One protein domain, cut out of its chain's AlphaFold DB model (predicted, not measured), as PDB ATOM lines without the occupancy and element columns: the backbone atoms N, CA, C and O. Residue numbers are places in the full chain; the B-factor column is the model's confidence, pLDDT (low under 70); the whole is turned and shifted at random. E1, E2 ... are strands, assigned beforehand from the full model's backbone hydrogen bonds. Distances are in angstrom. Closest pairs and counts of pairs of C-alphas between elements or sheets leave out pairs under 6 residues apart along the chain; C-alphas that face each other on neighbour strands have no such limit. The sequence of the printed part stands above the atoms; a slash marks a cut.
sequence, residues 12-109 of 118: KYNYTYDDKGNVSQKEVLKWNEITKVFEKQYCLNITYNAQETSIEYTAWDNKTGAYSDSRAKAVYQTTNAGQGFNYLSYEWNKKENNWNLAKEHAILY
ATOM      1  N   LYS A  12     -16.868 -19.208 -28.600       98.19
ATOM      2  CA  LYS A  12     -15.767 -18.748 -29.438       98.19
ATOM      3  C   LYS A  12     -14.488 -18.841 -28.618       98.19
ATOM      4  O   LYS A  12     -14.485 -18.488 -27.438       98.19
ATOM      5  N   TYR A  13     -13.425 -19.308 -29.259       98.31
ATOM      6  CA  TYR A  13     -12.094 -19.382 -28.672       98.31
ATOM      7  C   TYR A  13     -11.154 -18.473 -29.449       98.31
ATOM      8  O   TYR A  13     -11.100 -18.570 -30.677       98.31
ATOM      9  N   ASN A  14     -10.422 -17.621 -28.739       98.50
ATOM     10  CA  ASN A  14      -9.291 -16.893 -29.305       98.50
ATOM     11  C   ASN A  14      -8.013 -17.420 -28.655       98.50
ATOM     12  O   ASN A  14      -7.989 -17.683 -27.451       98.50
ATOM     13  N   TYR A  15      -6.972 -17.600 -29.460       98.50
ATOM     14  CA  TYR A  15      -5.697 -18.148 -29.019       98.50
ATOM     15  C   TYR A  15      -4.607 -17.103 -29.196       98.50
ATOM     16  O   TYR A  15      -4.480 -16.512 -30.269       98.50
ATOM     17  N   THR A  16      -3.822 -16.917 -28.144       98.50
ATOM     18  CA  THR A  16      -2.568 -16.168 -28.181       98.50
ATOM     19  C   THR A  16      -1.430 -17.169 -28.101       98.50
ATOM     20  O   THR A  16      -1.551 -18.199 -27.431       98.50
ATOM     21  N   TYR A  17      -0.341 -16.868 -28.797       98.44
ATOM     22  CA  TYR A  17       0.824 -17.732 -28.885       98.44
ATOM     23  C   TYR A  17       2.045 -17.030 -28.289       98.44
ATOM     24  O   TYR A  17       2.131 -15.803 -28.340       98.44
ATOM     25  N   ASP A  18       2.947 -17.793 -27.676       97.44
ATOM     26  CA  ASP A  18       4.268 -17.305 -27.272       97.44
ATOM     27  C   ASP A  18       5.229 -17.224 -28.477       97.44
ATOM     28  O   ASP A  18       4.903 -17.650 -29.588       97.44
ATOM     29  N   ASP A  19       6.444 -16.720 -28.252       97.62
ATOM     30  CA  ASP A  19       7.475 -16.575 -29.295       97.62
ATOM     31  C   ASP A  19       7.956 -17.917 -29.882       97.62
ATOM     32  O   ASP A  19       8.639 -17.949 -30.907       97.62
ATOM     33  N   LYS A  20       7.611 -19.042 -29.241       96.94
ATOM     34  CA  LYS A  20       7.917 -20.406 -29.696       96.94
ATOM     35  C   LYS A  20       6.736 -21.045 -30.438       96.94
ATOM     36  O   LYS A  20       6.860 -22.176 -30.900       96.94
ATOM     37  N   GLY A  21       5.608 -20.342 -30.558       97.62
ATOM     38  CA  GLY A  21       4.389 -20.831 -31.197       97.62
ATOM     39  C   GLY A  21       3.524 -21.737 -30.316       97.62
ATOM     40  O   GLY A  21       2.579 -22.340 -30.828       97.62
ATOM     41  N   ASN A  22       3.796 -21.844 -29.011       97.94
ATOM     42  CA  ASN A  22       2.904 -22.547 -28.085       97.94
ATOM     43  C   ASN A  22       1.727 -21.650 -27.710       97.94
ATOM     44  O   ASN A  22       1.858 -20.431 -27.671       97.94
ATOM     45  N   VAL A  23       0.582 -22.240 -27.370       98.31
ATOM     46  CA  VAL A  23      -0.569 -21.472 -26.876       98.31
ATOM     47  C   VAL A  23      -0.244 -20.904 -25.494       98.31
ATOM     48  O   VAL A  23      -0.163 -21.657 -24.531       98.31
ATOM     49  N   SER A  24      -0.109 -19.585 -25.381       98.19
ATOM     50  CA  SER A  24       0.113 -18.881 -24.108       98.19
ATOM     51  C   SER A  24      -1.194 -18.451 -23.440       98.19
ATOM     52  O   SER A  24      -1.266 -18.323 -22.218       98.19
ATOM     53  N   GLN A  25      -2.261 -18.269 -24.221       98.38
ATOM     54  CA  GLN A  25      -3.586 -17.950 -23.698       98.38
ATOM     55  C   GLN A  25      -4.691 -18.534 -24.577       98.38
ATOM     56  O   GLN A  25      -4.624 -18.481 -25.806       98.38
ATOM     57  N   LYS A  26      -5.746 -19.043 -23.939       98.50
ATOM     58  CA  LYS A  26      -7.022 -19.387 -24.575       98.50
ATOM     59  C   LYS A  26      -8.136 -18.547 -23.955       98.50
ATOM     60  O   LYS A  26      -8.593 -18.842 -22.850       98.50
ATOM     61  N   GLU A  27      -8.591 -17.529 -24.674       98.62
ATOM     62  CA  GLU A  27      -9.757 -16.726 -24.306       98.62
ATOM     63  C   GLU A  27     -11.039 -17.471 -24.687       98.62
ATOM     64  O   GLU A  27     -11.164 -18.000 -25.796       98.62
ATOM     65  N   VAL A  28     -12.005 -17.510 -23.770       98.50
ATOM     66  CA  VAL A  28     -13.314 -18.127 -23.986       98.50
ATOM     67  C   VAL A  28     -14.405 -17.065 -23.931       98.50
ATOM     68  O   VAL A  28     -14.576 -16.366 -22.926       98.50
ATOM     69  N   LEU A  29     -15.184 -16.991 -25.010       98.62
ATOM     70  CA  LEU A  29     -16.387 -16.175 -25.101       98.62
ATOM     71  C   LEU A  29     -17.604 -17.069 -25.306       98.62
ATOM     72  O   LEU A  29     -17.543 -18.067 -26.028       98.62
ATOM     73  N   LYS A  30     -18.728 -16.687 -24.704       98.25
ATOM     74  CA  LYS A  30     -20.002 -17.394 -24.820       98.25
ATOM     75  C   LYS A  30     -20.999 -16.551 -25.587       98.25
ATOM     76  O   LYS A  30     -21.096 -15.347 -25.379       98.25
ATOM     77  N   TRP A  31     -21.720 -17.189 -26.497       98.31
ATOM     78  CA  TRP A  31     -22.788 -16.543 -27.238       98.31
ATOM     79  C   TRP A  31     -23.955 -16.215 -26.306       98.31
ATOM     80  O   TRP A  31     -24.483 -17.102 -25.628       98.31
ATOM     81  N   ASN A  32     -24.359 -14.948 -26.274       97.12
ATOM     82  CA  ASN A  32     -25.557 -14.513 -25.577       97.12
ATOM     83  C   ASN A  32     -26.731 -14.473 -26.565       97.12
ATOM     84  O   ASN A  32     -26.772 -13.675 -27.501       97.12
ATOM     85  N   GLU A  33     -27.712 -15.347 -26.344       94.56
ATOM     86  CA  GLU A  33     -28.881 -15.468 -27.217       94.56
ATOM     87  C   GLU A  33     -29.839 -14.271 -27.150       94.56
ATOM     88  O   GLU A  33     -30.667 -14.117 -28.046       94.56
ATOM     89  N   ILE A  34     -29.753 -13.424 -26.129       95.81
ATOM     90  CA  ILE A  34     -30.588 -12.226 -25.995       95.81
ATOM     91  C   ILE A  34     -29.945 -11.073 -26.762       95.81
ATOM     92  O   ILE A  34     -30.579 -10.474 -27.627       95.81
ATOM     93  N   THR A  35     -28.674 -10.789 -26.478       96.94
ATOM     94  CA  THR A  35     -27.949  -9.642 -27.049       96.94
ATOM     95  C   THR A  35     -27.351  -9.933 -28.424       96.94
ATOM     96  O   THR A  35     -26.951  -9.005 -29.120       96.94
ATOM     97  N   LYS A  36     -27.320 -11.206 -28.845       96.25
ATOM     98  CA  LYS A  36     -26.751 -11.674 -30.121       96.25
ATOM     99  C   LYS A  36     -25.291 -11.248 -30.308       96.25
ATOM    100  O   LYS A  36     -24.871 -10.895 -31.409       96.25
ATOM    101  N   VAL A  37     -24.512 -11.309 -29.229       97.56
ATOM    102  CA  VAL A  37     -23.064 -11.065 -29.237       97.56
ATOM    103  C   VAL A  37     -22.324 -12.131 -28.430       97.56
ATOM    104  O   VAL A  37     -22.899 -12.815 -27.585       97.56
ATOM    105  N   PHE A  38     -21.027 -12.282 -28.700       98.44
ATOM    106  CA  PHE A  38     -20.142 -13.081 -27.858       98.44
ATOM    107  C   PHE A  38     -19.682 -12.258 -26.654       98.44
ATOM    108  O   PHE A  38     -19.071 -11.204 -26.817       98.44
ATOM    109  N   GLU A  39     -19.938 -12.771 -25.457       98.25
ATOM    110  CA  GLU A  39     -19.567 -12.147 -24.191       98.25
ATOM    111  C   GLU A  39     -18.368 -12.859 -23.575       98.25
ATOM    112  O   GLU A  39     -18.292 -14.092 -23.550       98.25
ATOM    113  N   LYS A  40     -17.431 -12.074 -23.047       98.25
ATOM    114  CA  LYS A  40     -16.231 -12.569 -22.372       98.25
ATOM    115  C   LYS A  40     -16.606 -13.391 -21.140       98.25
ATOM    116  O   LYS A  40     -17.460 -12.980 -20.362       98.25
ATOM    117  N   GLN A  41     -15.983 -14.560 -20.975       97.75
ATOM    118  CA  GLN A  41     -16.241 -15.445 -19.833       97.75
ATOM    119  C   GLN A  41     -15.000 -15.612 -18.962       97.75
ATOM    120  O   GLN A  41     -15.001 -15.229 -17.796       97.75
ATOM    121  N   TYR A  42     -13.939 -16.189 -19.520       98.12
ATOM    122  CA  TYR A  42     -12.687 -16.447 -18.814       98.12
ATOM    123  C   TYR A  42     -11.540 -16.653 -19.806       98.12
ATOM    124  O   TYR A  42     -11.774 -16.884 -20.995       98.12
ATOM    125  N   CYS A  43     -10.315 -16.602 -19.297       97.69
ATOM    126  CA  CYS A  43      -9.112 -17.030 -19.994       97.69
ATOM    127  C   CYS A  43      -8.468 -18.207 -19.264       97.69
ATOM    128  O   CYS A  43      -8.533 -18.303 -18.038       97.69
ATOM    129  N   LEU A  44      -7.827 -19.076 -20.042       98.38
ATOM    130  CA  LEU A  44      -6.811 -19.996 -19.550       98.38
ATOM    131  C   LEU A  44      -5.447 -19.432 -19.937       98.38
ATOM    132  O   LEU A  44      -5.159 -19.327 -21.130       98.38
ATOM    133  N   ASN A  45      -4.640 -19.062 -18.949       98.12
ATOM    134  CA  ASN A  45      -3.273 -18.585 -19.140       98.12
ATOM    135  C   ASN A  45      -2.319 -19.758 -18.944       98.12
ATOM    136  O   ASN A  45      -2.372 -20.421 -17.908       98.12
ATOM    137  N   ILE A  46      -1.481 -20.036 -19.936       98.38
ATOM    138  CA  ILE A  46      -0.614 -21.212 -19.959       98.38
ATOM    139  C   ILE A  46       0.834 -20.742 -19.906       98.38
ATOM    140  O   ILE A  46       1.262 -19.921 -20.714       98.38
ATOM    141  N   THR A  47       1.584 -21.262 -18.941       97.75
ATOM    142  CA  THR A  47       3.018 -20.998 -18.789       97.75
ATOM    143  C   THR A  47       3.779 -22.303 -18.911       97.75
ATOM    144  O   THR A  47       3.422 -23.294 -18.272       97.75
ATOM    145  N   TYR A  48       4.832 -22.286 -19.723       96.38
ATOM    146  CA  TYR A  48       5.700 -23.429 -19.970       96.38
ATOM    147  C   TYR A  48       7.075 -23.189 -19.352       96.38
ATOM    148  O   TYR A  48       7.776 -22.245 -19.716       96.38
ATOM    149  N   ASN A  49       7.475 -24.090 -18.466       92.94
ATOM    150  CA  ASN A  49       8.806 -24.189 -17.882       92.94
ATOM    151  C   ASN A  49       9.442 -25.527 -18.294       92.94
ATOM    152  O   ASN A  49       8.782 -26.401 -18.851       92.94
ATOM    153  N   ALA A  50      10.736 -25.711 -18.017       90.25
ATOM    154  CA  ALA A  50      11.488 -26.878 -18.493       90.25
ATOM    155  C   ALA A  50      10.894 -28.239 -18.067       90.25
ATOM    156  O   ALA A  50      11.000 -29.204 -18.815       90.25
ATOM    157  N   GLN A  51      10.286 -28.312 -16.882       90.38
ATOM    158  CA  GLN A  51       9.720 -29.542 -16.309       90.38
ATOM    159  C   GLN A  51       8.273 -29.361 -15.845       90.38
ATOM    160  O   GLN A  51       7.713 -30.254 -15.219       90.38
ATOM    161  N   GLU A  52       7.670 -28.205 -16.121       93.62
ATOM    162  CA  GLU A  52       6.361 -27.842 -15.592       93.62
ATOM    163  C   GLU A  52       5.555 -27.064 -16.632       93.62
ATOM    164  O   GLU A  52       6.071 -26.180 -17.307       93.62
ATOM    165  N   THR A  53       4.266 -27.363 -16.739       96.56
ATOM    166  CA  THR A  53       3.279 -26.512 -17.401       96.56
ATOM    167  C   THR A  53       2.217 -26.113 -16.389       96.56
ATOM    168  O   THR A  53       1.577 -26.977 -15.789       96.56
ATOM    169  N   SER A  54       1.984 -24.815 -16.219       97.62
ATOM    170  CA  SER A  54       0.909 -24.306 -15.368       97.62
ATOM    171  C   SER A  54      -0.203 -23.693 -16.209       97.62
ATOM    172  O   SER A  54       0.070 -22.943 -17.145       97.62
ATOM    173  N   ILE A  55      -1.451 -23.970 -15.846       98.19
ATOM    174  CA  ILE A  55      -2.650 -23.412 -16.464       98.19
ATOM    175  C   ILE A  55      -3.438 -22.680 -15.384       98.19
ATOM    176  O   ILE A  55      -3.937 -23.308 -14.452       98.19
ATOM    177  N   GLU A  56      -3.584 -21.369 -15.520       98.06
ATOM    178  CA  GLU A  56      -4.373 -20.539 -14.613       98.06
ATOM    179  C   GLU A  56      -5.710 -20.153 -15.248       98.06
ATOM    180  O   GLU A  56      -5.767 -19.674 -16.381       98.06
ATOM    181  N   TYR A  57      -6.794 -20.361 -14.504       98.06
ATOM    182  CA  TYR A  57      -8.135 -19.911 -14.847       98.06
ATOM    183  C   TYR A  57      -8.383 -18.527 -14.248       98.06
ATOM    184  O   TYR A  57      -8.421 -18.365 -13.020       98.06
ATOM    185  N   THR A  58      -8.667 -17.561 -15.119       96.81
ATOM    186  CA  THR A  58      -8.997 -16.188 -14.729       96.81
ATOM    187  C   THR A  58     -10.322 -15.773 -15.357       96.81
ATOM    188  O   THR A  58     -10.460 -15.726 -16.582       96.81
ATOM    189  N   ALA A  59     -11.323 -15.481 -14.527       97.38
ATOM    190  CA  ALA A  59     -12.635 -15.043 -14.986       97.38
ATOM    191  C   ALA A  59     -12.629 -13.569 -15.414       97.38
ATOM    192  O   ALA A  59     -11.843 -12.755 -14.924       97.38
ATOM    193  N   TRP A  60     -13.536 -13.239 -16.334       98.06
ATOM    194  CA  TRP A  60     -13.829 -11.864 -16.717       98.06
ATOM    195  C   TRP A  60     -14.475 -11.119 -15.547       98.06
ATOM    196  O   TRP A  60     -15.520 -11.532 -15.037       98.06
ATOM    197  N   ASP A  61     -13.863 -10.012 -15.140       95.75
ATOM    198  CA  ASP A  61     -14.412  -9.107 -14.142       95.75
ATOM    199  C   ASP A  61     -15.011  -7.883 -14.842       95.75
ATOM    200  O   ASP A  61     -14.317  -7.034 -15.402       95.75
ATOM    201  N   ASN A  62     -16.341  -7.785 -14.796       94.00
ATOM    202  CA  ASN A  62     -17.072  -6.664 -15.382       94.00
ATOM    203  C   ASN A  62     -16.780  -5.324 -14.692       94.00
ATOM    204  O   ASN A  62     -17.018  -4.283 -15.297       94.00
ATOM    205  N   LYS A  63     -16.293  -5.327 -13.445       94.50
ATOM    206  CA  LYS A  63     -15.956  -4.096 -12.716       94.50
ATOM    207  C   LYS A  63     -14.657  -3.489 -13.225       94.50
ATOM    208  O   LYS A  63     -14.569  -2.274 -13.354       94.50
ATOM    209  N   THR A  64     -13.659  -4.327 -13.492       95.50
ATOM    210  CA  THR A  64     -12.338  -3.888 -13.965       95.50
ATOM    211  C   THR A  64     -12.249  -3.858 -15.489       95.50
ATOM    212  O   THR A  64     -11.365  -3.202 -16.033       95.50
ATOM    213  N   GLY A  65     -13.149  -4.555 -16.191       95.81
ATOM    214  CA  GLY A  65     -13.075  -4.712 -17.642       95.81
ATOM    215  C   GLY A  65     -11.872  -5.554 -18.070       95.81
ATOM    216  O   GLY A  65     -11.319  -5.330 -19.149       95.81
ATOM    217  N   ALA A  66     -11.449  -6.498 -17.228       96.75
ATOM    218  CA  ALA A  66     -10.276  -7.329 -17.456       96.75
ATOM    219  C   ALA A  66     -10.487  -8.769 -16.970       96.75
ATOM    220  O   ALA A  66     -11.339  -9.061 -16.131       96.75
ATOM    221  N   TYR A  67      -9.670  -9.688 -17.484       96.44
ATOM    222  CA  TYR A  67      -9.518 -11.014 -16.893       96.44
ATOM    223  C   TYR A  67      -8.622 -10.891 -15.662       96.44
ATOM    224  O   TYR A  67      -7.407 -11.012 -15.772       96.44
ATOM    225  N   SER A  68      -9.218 -10.594 -14.507       92.81
ATOM    226  CA  SER A  68      -8.484 -10.349 -13.256       92.81
ATOM    227  C   SER A  68      -8.962 -11.186 -12.067       92.81
ATOM    228  O   SER A  68      -8.344 -11.147 -11.008       92.81
ATOM    229  N   ASP A  69     -10.053 -11.942 -12.205       92.44
ATOM    230  CA  ASP A  69     -10.583 -12.775 -11.121       92.44
ATOM    231  C   ASP A  69     -10.040 -14.206 -11.231       92.44
ATOM    232  O   ASP A  69     -10.698 -15.094 -11.779       92.44
ATOM    233  N   SER A  70      -8.812 -14.420 -10.755       92.56
ATOM    234  CA  SER A  70      -8.186 -15.746 -10.702       92.56
ATOM    235  C   SER A  70      -8.906 -16.653  -9.710       92.56
ATOM    236  O   SER A  70      -9.248 -16.240  -8.600       92.56
ATOM    237  N   ARG A  71      -9.177 -17.897 -10.124       94.19
ATOM    238  CA  ARG A  71      -9.987 -18.836  -9.319       94.19
ATOM    239  C   ARG A  71      -9.345 -20.194  -9.117       94.19
ATOM    240  O   ARG A  71      -9.473 -20.762  -8.038       94.19
ATOM    241  N   ALA A  72      -8.685 -20.713 -10.144       97.50
ATOM    242  CA  ALA A  72      -8.126 -22.055 -10.128       97.50
ATOM    243  C   ALA A  72      -6.830 -22.104 -10.928       97.50
ATOM    244  O   ALA A  72      -6.654 -21.352 -11.887       97.50
ATOM    245  N   LYS A  73      -5.945 -23.020 -10.552       97.75
ATOM    246  CA  LYS A  73      -4.696 -23.279 -11.261       97.75
ATOM    247  C   LYS A  73      -4.437 -24.776 -11.293       97.75
ATOM    248  O   LYS A  73      -4.577 -25.443 -10.275       97.75
ATOM    249  N   ALA A  74      -4.043 -25.292 -12.445       97.94
ATOM    250  CA  ALA A  74      -3.543 -26.649 -12.596       97.94
ATOM    251  C   ALA A  74      -2.055 -26.600 -12.936       97.94
ATOM    252  O   ALA A  74      -1.630 -25.755 -13.720       97.94
ATOM    253  N   VAL A  75      -1.272 -27.499 -12.357       97.31
ATOM    254  CA  VAL A  75       0.163 -27.624 -12.599       97.31
ATOM    255  C   VAL A  75       0.463 -29.056 -13.001       97.31
ATOM    256  O   VAL A  75       0.030 -30.006 -12.348       97.31
ATOM    257  N   TYR A  76       1.186 -29.177 -14.105       95.00
ATOM    258  CA  TYR A  76       1.582 -30.419 -14.733       95.00
ATOM    259  C   TYR A  76       3.102 -30.497 -14.705       95.00
ATOM    260  O   TYR A  76       3.739 -29.780 -15.469       95.00
ATOM    261  N   GLN A  77       3.684 -31.336 -13.851       93.75
ATOM    262  CA  GLN A  77       5.140 -31.408 -13.686       93.75
ATOM    263  C   GLN A  77       5.684 -32.817 -13.931       93.75
ATOM    264  O   GLN A  77       5.112 -33.803 -13.470       93.75
ATOM    265  N   THR A  78       6.802 -32.928 -14.644       89.31
ATOM    266  CA  THR A  78       7.555 -34.186 -14.754       89.31
ATOM    267  C   THR A  78       8.405 -34.388 -13.508       89.31
ATOM    268  O   THR A  78       8.968 -33.427 -12.988       89.31
ATOM    269  N   THR A  79       8.551 -35.624 -13.035       79.94
ATOM    270  CA  THR A  79       9.464 -35.900 -11.914       79.94
ATOM    271  C   THR A  79      10.921 -35.700 -12.339       79.94
ATOM    272  O   THR A  79      11.257 -35.870 -13.510       79.94
ATOM    273  N   ASN A  80      11.810 -35.396 -11.385       67.88
ATOM    274  CA  ASN A  80      13.239 -35.124 -11.633       67.88
ATOM    275  C   ASN A  80      13.987 -36.241 -12.394       67.88
ATOM    276  O   ASN A  80      15.081 -36.005 -12.899       67.88
ATOM    277  N   ALA A  81      13.418 -37.447 -12.486       68.38
ATOM    278  CA  ALA A  81      13.983 -38.576 -13.224       68.38
ATOM    279  C   ALA A  81      13.302 -38.837 -14.585       68.38
ATOM    280  O   ALA A  81      13.651 -39.802 -15.260       68.38
ATOM    281  N   GLY A  82      12.289 -38.053 -14.974       70.75
ATOM    282  CA  GLY A  82      11.437 -38.339 -16.140       70.75
ATOM    283  C   GLY A  82      10.607 -39.625 -16.000       70.75
ATOM    284  O   GLY A  82       9.971 -40.060 -16.953       70.75
ATOM    285  N   GLN A  83      10.604 -40.232 -14.810       79.62
ATOM    286  CA  GLN A  83       9.965 -41.515 -14.498       79.62
ATOM    287  C   GLN A  83       8.515 -41.360 -14.044       79.62
ATOM    288  O   GLN A  83       7.909 -42.301 -13.547       79.62
ATOM    289  N   GLY A  84       7.946 -40.169 -14.170       83.94
ATOM    290  CA  GLY A  84       6.571 -39.924 -13.792       83.94
ATOM    291  C   GLY A  84       6.151 -38.490 -14.034       83.94
ATOM    292  O   GLY A  84       6.907 -37.654 -14.537       83.94
ATOM    293  N   PHE A  85       4.917 -38.227 -13.651       88.88
ATOM    294  CA  PHE A  85       4.205 -37.002 -13.892       88.88
ATOM    295  C   PHE A  85       3.271 -36.715 -12.709       88.88
ATOM    296  O   PHE A  85       2.513 -37.591 -12.302       88.88
ATOM    297  N   ASN A  86       3.291 -35.496 -12.171       93.00
ATOM    298  CA  ASN A  86       2.377 -35.069 -11.116       93.00
ATOM    299  C   ASN A  86       1.389 -34.032 -11.651       93.00
ATOM    300  O   ASN A  86       1.771 -33.048 -12.290       93.00
ATOM    301  N   TYR A  87       0.123 -34.233 -11.306       94.69
ATOM    302  CA  TYR A  87      -0.943 -33.256 -11.436       94.69
ATOM    303  C   TYR A  87      -1.217 -32.616 -10.076       94.69
ATOM    304  O   TYR A  87      -1.535 -33.314  -9.111       94.69
ATOM    305  N   LEU A  88      -1.157 -31.290 -10.018       96.81
ATOM    306  CA  LEU A  88      -1.554 -30.501  -8.857       96.81
ATOM    307  C   LEU A  88      -2.669 -29.545  -9.273       96.81
ATOM    308  O   LEU A  88      -2.553 -28.861 -10.290       96.81
ATOM    309  N   SER A  89      -3.734 -29.453  -8.486       97.81
ATOM    310  CA  SER A  89      -4.742 -28.406  -8.645       97.81
ATOM    311  C   SER A  89      -4.800 -27.531  -7.415       97.81
ATOM    312  O   SER A  89      -4.787 -28.035  -6.292       97.81
ATOM    313  N   TYR A  90      -4.944 -26.236  -7.641       98.12
ATOM    314  CA  TYR A  90      -5.026 -25.215  -6.619       98.12
ATOM    315  C   TYR A  90      -6.289 -24.388  -6.800       98.12
ATOM    316  O   TYR A  90      -6.713 -24.117  -7.927       98.12
ATOM    317  N   GLU A  91      -6.823 -23.919  -5.684       97.31
ATOM    318  CA  GLU A  91      -7.899 -22.935  -5.639       97.31
ATOM    319  C   GLU A  91      -7.370 -21.630  -5.046       97.31
ATOM    320  O   GLU A  91      -6.521 -21.630  -4.149       97.31
ATOM    321  N   TRP A  92      -7.835 -20.502  -5.581       96.06
ATOM    322  CA  TRP A  92      -7.417 -19.189  -5.103       96.06
ATOM    323  C   TRP A  92      -8.121 -18.854  -3.787       96.06
ATOM    324  O   TRP A  92      -9.340 -18.656  -3.748       96.06
ATOM    325  N   ASN A  93      -7.357 -18.731  -2.705       93.06
ATOM    326  CA  ASN A  93      -7.870 -18.248  -1.436       93.06
ATOM    327  C   ASN A  93      -7.809 -16.718  -1.397       93.06
ATOM    328  O   ASN A  93      -6.779 -16.118  -1.095       93.06
ATOM    329  N   LYS A  94      -8.954 -16.073  -1.639       89.06
ATOM    330  CA  LYS A  94      -9.079 -14.605  -1.596       89.06
ATOM    331  C   LYS A  94      -8.783 -13.995  -0.221       89.06
ATOM    332  O   LYS A  94      -8.400 -12.833  -0.166       89.06
ATOM    333  N   LYS A  95      -8.987 -14.736   0.875       92.06
ATOM    334  CA  LYS A  95      -8.743 -14.233   2.239       92.06
ATOM    335  C   LYS A  95      -7.253 -14.202   2.563       92.06
ATOM    336  O   LYS A  95      -6.786 -13.253   3.175       92.06
ATOM    337  N   GLU A  96      -6.537 -15.241   2.147       93.06
ATOM    338  CA  GLU A  96      -5.093 -15.399   2.381       93.06
ATOM    339  C   GLU A  96      -4.250 -14.796   1.252       93.06
ATOM    340  O   GLU A  96      -3.035 -14.684   1.386       93.06
ATOM    341  N   ASN A  97      -4.895 -14.393   0.152       91.38
ATOM    342  CA  ASN A  97      -4.255 -13.897  -1.063       91.38
ATOM    343  C   ASN A  97      -3.195 -14.879  -1.597       91.38
ATOM    344  O   ASN A  97      -2.089 -14.480  -1.969       91.38
ATOM    345  N   ASN A  98      -3.520 -16.176  -1.579       94.94
ATOM    346  CA  ASN A  98      -2.600 -17.244  -1.955       94.94
ATOM    347  C   ASN A  98      -3.324 -18.446  -2.587       94.94
ATOM    348  O   ASN A  98      -4.542 -18.598  -2.482       94.94
ATOM    349  N   TRP A  99      -2.554 -19.306  -3.249       96.69
ATOM    350  CA  TRP A  99      -3.007 -20.575  -3.806       96.69
ATOM    351  C   TRP A  99      -2.986 -21.677  -2.750       96.69
ATOM    352  O   TRP A  99      -1.927 -21.985  -2.204       96.69
ATOM    353  N   ASN A 100      -4.121 -22.346  -2.558       96.94
ATOM    354  CA  ASN A 100      -4.219 -23.498  -1.666       96.94
ATOM    355  C   ASN A 100      -4.298 -24.780  -2.497       96.94
ATOM    356  O   ASN A 100      -5.049 -24.842  -3.471       96.94
ATOM    357  N   LEU A 101      -3.503 -25.793  -2.136       97.50
ATOM    358  CA  LEU A 101      -3.514 -27.092  -2.811       97.50
ATOM    359  C   LEU A 101      -4.861 -27.779  -2.560       97.50
ATOM    360  O   LEU A 101      -5.227 -28.041  -1.418       97.50
ATOM    361  N   ALA A 102      -5.582 -28.073  -3.636       96.69
ATOM    362  CA  ALA A 102      -6.873 -28.751  -3.598       96.69
ATOM    363  C   ALA A 102      -6.747 -30.247  -3.909       96.69
ATOM    364  O   ALA A 102      -7.457 -31.067  -3.329       96.69
ATOM    365  N   LYS A 103      -5.847 -30.623  -4.825       96.56
ATOM    366  CA  LYS A 103      -5.615 -32.023  -5.192       96.56
ATOM    367  C   LYS A 103      -4.194 -32.228  -5.679       96.56
ATOM    368  O   LYS A 103      -3.658 -31.385  -6.391       96.56
ATOM    369  N   GLU A 104      -3.655 -33.393  -5.363       95.44
ATOM    370  CA  GLU A 104      -2.413 -33.916  -5.909       95.44
ATOM    371  C   GLU A 104      -2.651 -35.332  -6.431       95.44
ATOM    372  O   GLU A 104      -3.403 -36.113  -5.842       95.44
ATOM    373  N   HIS A 105      -2.052 -35.650  -7.572       92.19
ATOM    374  CA  HIS A 105      -2.061 -36.989  -8.135       92.19
ATOM    375  C   HIS A 105      -0.747 -37.261  -8.865       92.19
ATOM    376  O   HIS A 105      -0.423 -36.571  -9.830       92.19
ATOM    377  N   ALA A 106      -0.014 -38.271  -8.405       90.56
ATOM    378  CA  ALA A 106       1.226 -38.726  -9.016       90.56
ATOM    379  C   ALA A 106       0.964 -39.922  -9.938       90.56
ATOM    380  O   ALA A 106       0.238 -40.844  -9.576       90.56
ATOM    381  N   ILE A 107       1.579 -39.903 -11.117       84.81
ATOM    382  CA  ILE A 107       1.555 -40.971 -12.118       84.81
ATOM    383  C   ILE A 107       3.003 -41.392 -12.348       84.81
ATOM    384  O   ILE A 107       3.826 -40.564 -12.727       84.81
ATOM    385  N   LEU A 108       3.340 -42.659 -12.135       82.50
ATOM    386  CA  LEU A 108       4.694 -43.170 -12.344       82.50
ATOM    387  C   LEU A 108       4.750 -43.995 -13.636       82.50
ATOM    388  O   LEU A 108       3.926 -44.875 -13.877       82.50
ATOM    389  N   TYR A 109       5.734 -43.714 -14.487       70.38
ATOM    390  CA  TYR A 109       6.037 -44.511 -15.670       70.38
ATOM    391  C   TYR A 109       6.789 -45.769 -15.227       70.38
ATOM    392  O   TYR A 109       8.016 -45.795 -15.194       70.38
TER     393      TYR A 109
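AT A GLANCE: This is residues 12 to 109 of the 118 residues of an uncharacterized protein of Bacteroides sp. CAG:189 (UniProt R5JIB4). A single twisted sheet of seven strands is the whole structure, an up-and-down ribbon in which the strands follow one another across the sheet from E1 at one edge to E7 at the other. No helix covers either face, and the long strands fan round, their lines turning by 82 degrees from edge to edge, while the sheet curls by only 19 degrees and does not close on itself. The printed part has 98 residues with no named helix and seven named strands, E1 to E7 along the chain and in the same order E1 - E2 - E3 - E4 - E5 - E6 - E7 in the sheet, all antiparallel, and the class is all strand. The whole is loose, with a radius of gyration of the C-alphas of 16.1 A, and spans 52 by 36 by 23 A.

HOW THE PARTS SIT: The sheet is a meander, each strand the antiparallel neighbour of the one before, and its C-alphas lie up to 9.6 A off the best plane through them. Nearest to the mean of the C-alphas are E4, residues 52 to 61, and E5, residues 66 to 78, a hairpin with an angle of 164 degrees between directions. Here N 55 and O 74 are within hydrogen-bond range at 2.8 A, and the C-alphas of Thr 58 and Ser 70, which face each other, are 4.1 A apart. E5 bends by 75 degrees at residue 69. On one side of E4 is E3, residues 37 to 48, at 155 degrees, with N 45 and O 56 within hydrogen-bond range at 2.9 A. E3 bends by 51 degrees at residue 41. Next is E2, residues 23 to 32, which makes a hairpin with E3 at 162 degrees, with N 28 and O 42 at 2.9 A. E1, residues 12 to 17, is an edge strand of the sheet, antiparallel to its neighbour E2 at 164 degrees, with N 14 and O 27 at 3.1 A and N 27 and O 14 at 2.8 A. Toward the other edge, E6, residues 84 to 93, is the antiparallel neighbour of E5 at 156 degrees, with N 75 and O 88 at 2.8 A. E7, residues 98 to 108, is the second edge strand, antiparallel to E6 at 163 degrees, with N 87 and O 105 at 2.8 A. E7 bends by 57 degrees at residue 102. Among the pairs that stay apart are E1 and E7, E2 and E6, and E3 and E7.

IN THESE COORDINATES: The longest strand by residues is E5, 13 residues and 32.4 A from first to last C-alpha. E3 has 12 residues over 32.7 A and E7 has 11 over 28.9 A. E2, E4 and E6 have 10 residues each and measure 26.0 A, 28.0 A and 28.8 A. E1, with 6 residues, measures 16.6 A. E1 begins at C-alpha 12, at (-15.767, -18.748, -29.438). E5 begins at C-alpha 66, at (-10.276, -7.329, -17.456), and E7 ends at C-alpha 108, at (4.694, -43.170, -12.344).

THE WHOLE: The two C-alphas farthest apart, those of Ile 34 and Ala 81, are 53.3 A from each other, and the first and last printed C-alphas, of Lys 12 and Tyr 109, are 36.5 A apart. The printed part has no cut. The six links between the strands are tight, with 3 to 5 residues each, and no link is long. The mean pLDDT of the printed part is 94.3, and residues 80 to 81, in the link from E5 to E6, are under 70.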